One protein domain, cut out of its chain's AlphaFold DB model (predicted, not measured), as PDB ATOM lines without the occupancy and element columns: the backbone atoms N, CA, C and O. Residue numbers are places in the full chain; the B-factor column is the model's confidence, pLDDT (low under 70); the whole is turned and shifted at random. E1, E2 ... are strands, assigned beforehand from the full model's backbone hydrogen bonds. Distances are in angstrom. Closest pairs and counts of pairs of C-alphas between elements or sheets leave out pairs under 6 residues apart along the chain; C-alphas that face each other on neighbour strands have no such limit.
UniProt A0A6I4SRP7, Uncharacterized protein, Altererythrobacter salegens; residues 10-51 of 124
ATOM      1  N   ILE A  10     115.978 127.555 154.711       97.94
ATOM      2  CA  ILE A  10     114.534 127.597 154.477       97.94
ATOM      3  C   ILE A  10     114.015 126.175 154.314       97.94
ATOM      4  O   ILE A  10     114.769 125.286 153.924       97.94
ATOM      5  N   TYR A  11     112.734 125.946 154.577       97.69
ATOM      6  CA  TYR A  11     112.128 124.637 154.375       97.69
ATOM      7  C   TYR A  11     111.090 124.659 153.254       97.69
ATOM      8  O   TYR A  11     110.558 125.698 152.865       97.69
ATOM      9  N   THR A  12     110.813 123.476 152.722       97.38
ATOM     10  CA  THR A  12     109.642 123.186 151.890       97.38
ATOM     11  C   THR A  12     108.858 122.060 152.533       97.38
ATOM     12  O   THR A  12     109.474 121.182 153.136       97.38
ATOM     13  N   VAL A  13     107.542 122.040 152.353       97.19
ATOM     14  CA  VAL A  13     106.692 120.936 152.812       97.19
ATOM     15  C   VAL A  13     106.586 119.893 151.689       97.19
ATOM     16  O   VAL A  13     106.125 120.239 150.599       97.19
ATOM     17  N   PRO A  14     107.072 118.651 151.882       96.12
ATOM     18  CA  PRO A  14     106.871 117.555 150.934       96.12
ATOM     19  C   PRO A  14     105.398 117.137 150.824       96.12
ATOM     20  O   PRO A  14     104.594 117.438 151.699       96.12
ATOM     21  N   GLN A  15     105.061 116.375 149.777       95.50
ATOM     22  CA  GLN A  15     103.688 115.902 149.532       95.50
ATOM     23  C   GLN A  15     103.093 115.105 150.705       95.50
ATOM     24  O   GLN A  15     101.912 115.240 150.993       95.50
ATOM     25  N   TYR A  16     103.913 114.324 151.410       95.06
ATOM     26  CA  TYR A  16     103.491 113.506 152.552       95.06
ATOM     27  C   TYR A  16     103.688 114.207 153.910       95.06
ATOM     28  O   TYR A  16     103.752 113.551 154.945       95.06
ATOM     29  N   GLY A  17     103.811 115.539 153.915       94.50
ATOM     30  CA  GLY A  17     104.046 116.333 155.121       94.50
ATOM     31  C   GLY A  17     105.511 116.379 155.572       94.50
ATOM     32  O   GLY A  17     106.421 115.885 154.901       94.50
ATOM     33  N   GLY A  18     105.743 117.033 156.714       95.56
ATOM     34  CA  GLY A  18     107.074 117.283 157.277       95.56
ATOM     35  C   GLY A  18     107.776 118.525 156.713       95.56
ATOM     36  O   GLY A  18     107.211 119.304 155.947       95.56
ATOM     37  N   GLN A  19     109.036 118.725 157.110       97.06
ATOM     38  CA  GLN A  19     109.867 119.847 156.666       97.06
ATOM     39  C   GLN A  19     111.142 119.332 156.003       97.06
ATOM     40  O   GLN A  19     111.983 118.698 156.636       97.06
ATOM     41  N   ARG A  20     111.312 119.648 154.717       96.75
ATOM     42  CA  ARG A  20     112.576 119.440 154.011       96.75
ATOM     43  C   ARG A  20     113.378 120.730 154.033       96.75
ATOM     44  O   ARG A  20     113.018 121.685 153.345       96.75
ATOM     45  N   TRP A  21     114.451 120.735 154.811       97.38
ATOM     46  CA  TRP A  21     115.357 121.869 154.949       97.38
ATOM     47  C   TRP A  21     116.302 122.011 153.754       97.38
ATOM     48  O   TRP A  21     116.789 121.032 153.187       97.38
ATOM     49  N   TRP A  22     116.572 123.262 153.395       98.00
ATOM     50  CA  TRP A  22     117.443 123.677 152.307       98.00
ATOM     51  C   TRP A  22     118.318 124.838 152.757       98.00
ATOM     52  O   TRP A  22     117.864 125.723 153.479       98.00
ATOM     53  N   MET A  23     119.544 124.886 152.246       98.19
ATOM     54  CA  MET A  23     120.392 126.070 152.329       98.19
ATOM     55  C   MET A  23     120.081 127.004 151.158       98.19
ATOM     56  O   MET A  23     119.777 126.552 150.050       98.19
ATOM     57  N   VAL A  24     120.200 128.309 151.372       97.81
ATOM     58  CA  VAL A  24     120.150 129.309 150.301       97.81
ATOM     59  C   VAL A  24     121.575 129.609 149.850       97.81
ATOM     60  O   VAL A  24     122.417 130.015 150.648       97.81
ATOM     61  N   CYS A  25     121.858 129.405 148.563       96.81
ATOM     62  CA  CYS A  25     123.160 129.725 147.987       96.81
ATOM     63  C   CYS A  25     123.432 131.239 148.098       96.81
ATOM     64  O   CYS A  25     122.644 132.013 147.556       96.81
ATOM     65  N   PRO A  26     124.548 131.686 148.698       95.75
ATOM     66  CA  PRO A  26     124.819 133.114 148.893       95.75
ATOM     67  C   PRO A  26     125.100 133.869 147.588       95.75
ATOM     68  O   PRO A  26     124.848 135.060 147.520       95.75
ATOM     69  N   LEU A  27     125.600 133.183 146.552       95.44
ATOM     70  CA  LEU A  27     125.955 133.812 145.271       95.44
ATOM     71  C   LEU A  27     124.814 133.827 144.249       95.44
ATOM     72  O   LEU A  27     124.825 134.625 143.322       95.44
ATOM     73  N   ARG A  28     123.873 132.880 144.348       95.00
ATOM     74  CA  ARG A  28     122.802 132.698 143.346       95.00
ATOM     75  C   ARG A  28     121.397 132.793 143.924       95.00
ATOM     76  O   ARG A  28     120.441 132.754 143.164       95.00
ATOM     77  N   HIS A  29     121.269 132.825 145.246       95.44
ATOM     78  CA  HIS A  29     119.997 132.842 145.975       95.44
ATOM     79  C   HIS A  29     119.042 131.678 145.637       95.44
ATOM     80  O   HIS A  29     117.861 131.704 145.968       95.44
ATOM     81  N   GLU A  30     119.564 130.609 145.028       95.81
ATOM     82  CA  GLU A  30     118.844 129.366 144.749       95.81
ATOM     83  C   GLU A  30     118.872 128.430 145.973       95.81
ATOM     84  O   GLU A  30     119.859 128.380 146.716       95.81
ATOM     85  N   ARG A  31     117.814 127.626 146.143       97.06
ATOM     86  CA  ARG A  31     117.760 126.547 147.145       97.06
ATOM     87  C   ARG A  31     118.695 125.408 146.762       97.06
ATOM     88  O   ARG A  31     118.608 124.885 145.651       97.06
ATOM     89  N   VAL A  32     119.546 124.983 147.690       97.12
ATOM     90  CA  VAL A  32     120.493 123.886 147.482       97.12
ATOM     91  C   VAL A  32     120.546 122.958 148.691       97.12
ATOM     92  O   VAL A  32     120.468 123.385 149.838       97.12
ATOM     93  N   GLY A  33     120.688 121.658 148.426       96.19
ATOM     94  CA  GLY A  33     120.863 120.650 149.479       96.19
ATOM     95  C   GLY A  33     122.307 120.526 149.970       96.19
ATOM     96  O   GLY A  33     122.548 119.950 151.021       96.19
ATOM     97  N   LYS A  34     123.276 121.064 149.216       95.50
ATOM     98  CA  LYS A  34     124.702 121.035 149.556       95.50
ATOM     99  C   LYS A  34     125.407 122.279 149.021       95.50
ATOM    100  O   LYS A  34     125.213 122.649 147.859       95.50
ATOM    101  N   LEU A  35     126.238 122.883 149.862       96.56
ATOM    102  CA  LEU A  35     127.202 123.910 149.479       96.56
ATOM    103  C   LEU A  35     128.590 123.281 149.324       96.56
ATOM    104  O   LEU A  35     128.895 122.259 149.937       96.56
ATOM    105  N   TYR A  36     129.415 123.888 148.481       95.06
ATOM    106  CA  TYR A  36     130.761 123.430 148.163       95.06
ATOM    107  C   TYR A  36     131.756 124.556 148.425       95.06
ATOM    108  O   TYR A  36     131.460 125.721 148.146       95.06
ATOM    109  N   LEU A  37     132.935 124.176 148.910       94.69
ATOM    110  CA  LEU A  37     134.117 125.023 149.002       94.69
ATOM    111  C   LEU A  37     135.245 124.319 148.231       94.69
ATOM    112  O   LEU A  37     135.909 123.449 148.791       94.69
ATOM    113  N   PRO A  38     135.388 124.572 146.918       91.19
ATOM    114  CA  PRO A  38     136.458 123.971 146.128       91.19
ATOM    115  C   PRO A  38     137.825 124.543 146.530       91.19
ATOM    116  O   PRO A  38     137.905 125.611 147.137       91.19
ATOM    117  N   ASN A  39     138.906 123.857 146.149       89.12
ATOM    118  CA  ASN A  39     140.272 124.343 146.370       89.12
ATOM    119  C   ASN A  39     140.454 125.739 145.750       89.12
ATOM    120  O   ASN A  39     140.076 125.962 144.601       89.12
ATOM    121  N   GLY A  40     141.006 126.674 146.526       87.81
ATOM    122  CA  GLY A  40     141.129 128.085 146.138       87.81
ATOM    123  C   GLY A  40     139.844 128.911 146.304       87.81
ATOM    124  O   GLY A  40     139.872 130.124 146.122       87.81
ATOM    125  N   GLY A  41     138.725 128.288 146.679       88.19
ATOM    126  CA  GLY A  41     137.489 128.981 147.020       88.19
ATOM    127  C   GLY A  41     137.575 129.690 148.373       88.19
ATOM    128  O   GLY A  41     138.258 129.248 149.295       88.19
ATOM    129  N   ASN A  42     136.842 130.794 148.504       91.69
ATOM    130  CA  ASN A  42     136.751 131.585 149.736       91.69
ATOM    131  C   ASN A  42     135.331 131.647 150.325       91.69
ATOM    132  O   ASN A  42     135.150 132.240 151.383       91.69
ATOM    133  N   ILE A  43     134.345 131.049 149.651       93.69
ATOM    134  CA  ILE A  43     132.934 131.080 150.039       93.69
ATOM    135  C   ILE A  43     132.261 129.728 149.769       93.69
ATOM    136  O   ILE A  43     132.412 129.125 148.705       93.69
ATOM    137  N   PHE A  44     131.474 129.236 150.719       95.75
ATOM    138  CA  PHE A  44     130.573 128.111 150.501       95.75
ATOM    139  C   PHE A  44     129.442 128.546 149.572       95.75
ATOM    140  O   PHE A  44     128.631 129.401 149.926       95.75
ATOM    141  N   ALA A  45     129.359 127.948 148.385       96.62
ATOM    142  CA  ALA A  45     128.317 128.262 147.414       96.62
ATOM    143  C   ALA A  45     127.789 127.003 146.716       96.62
ATOM    144  O   ALA A  45     128.374 125.920 146.776       96.62
ATOM    145  N   GLY A  46     126.632 127.133 146.070       95.12
ATOM    146  CA  GLY A  46     126.006 126.034 145.347       95.12
ATOM    147  C   GLY A  46     126.846 125.575 144.152       95.12
ATOM    148  O   GLY A  46     127.586 126.350 143.550       95.12
ATOM    149  N   ARG A  47     126.667 124.314 143.745       93.50
ATOM    150  CA  ARG A  47     127.393 123.682 142.628       93.50
ATOM    151  C   ARG A  47     127.413 124.525 141.343       93.50
ATOM    152  O   ARG A  47     128.454 124.648 140.705       93.50
ATOM    153  N   LYS A  48     126.265 125.110 140.976       92.56
ATOM    154  CA  LYS A  48     126.124 125.969 139.787       92.56
ATOM    155  C   LYS A  48     126.925 127.269 139.901       92.56
ATOM    156  O   LYS A  48     127.432 127.738 138.892       92.56
ATOM    157  N   ALA A  49     127.047 127.836 141.105       93.94
ATOM    158  CA  ALA A  49     127.828 129.055 141.330       93.94
ATOM    159  C   ALA A  49     129.314 128.805 141.041       93.94
ATOM    160  O   ALA A  49     129.944 129.580 140.335       93.94
ATOM    161  N   TRP A  50     129.818 127.651 141.480       93.50
ATOM    162  CA  TRP A  50     131.177 127.191 141.202       93.50
ATOM    163  C   TRP A  50     131.358 126.517 139.832       93.50
ATOM    164  O   TRP A  50     132.445 126.032 139.536       93.50
ATOM    165  N   ARG A  51     130.303 126.436 139.004       90.81
ATOM    166  CA  ARG A  51     130.300 125.734 137.702       90.81
ATOM    167  C   ARG A  51     130.887 124.314 137.768       90.81
ATOM    168  O   ARG A  51     131.503 123.836 136.821       90.81
TER     169      ARG A  51
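Overview. This is residues 10 to 51 of the 124 residues of an uncharacterized protein of Altererythrobacter salegens (UniProt A0A6I4SRP7). With little regular structure, this is a rod of loops: the hairpin of E1 and E2 makes one end, and the chain then folds back on itself twice, through residues 25 to 30 and residues 37 to 44. Short antiparallel pairings close these turns: residues 23 to 24 of E2 with 31 to 32, and 35 to 36 with 45 to 46. The 42 printed residues include two named strands, E1 then E2, in one antiparallel sheet, and no named helix; the class is all strand, with 8 residues in named elements. It is loose, with a radius of gyration of the C-alphas of 12.3 A and spans of 41 by 15 by 14 A.

Arrangement. E1, residues 10 to 12, and E2, residues 20 to 24, are antiparallel neighbours at 140 degrees. C-alphas 11 and 21 face each other, 4.3 A apart. N 10 and O 22 are within hydrogen-bond range at 2.9 A, as are N 22 and O 10 at 2.8 A.

Along the chain. E1 begins at C-alpha 10 (114.534, 127.597, 154.477). E2 measures 13.0 A and ends at C-alpha 24 (120.150, 129.309, 150.301).

Size, cuts and confidence. The C-alphas farthest apart, of Tyr 16 and Gly 40, are 40.9 A apart. The link E1 to E2 is short; the printed part has no cut, and no printed residue is under pLDDT 70.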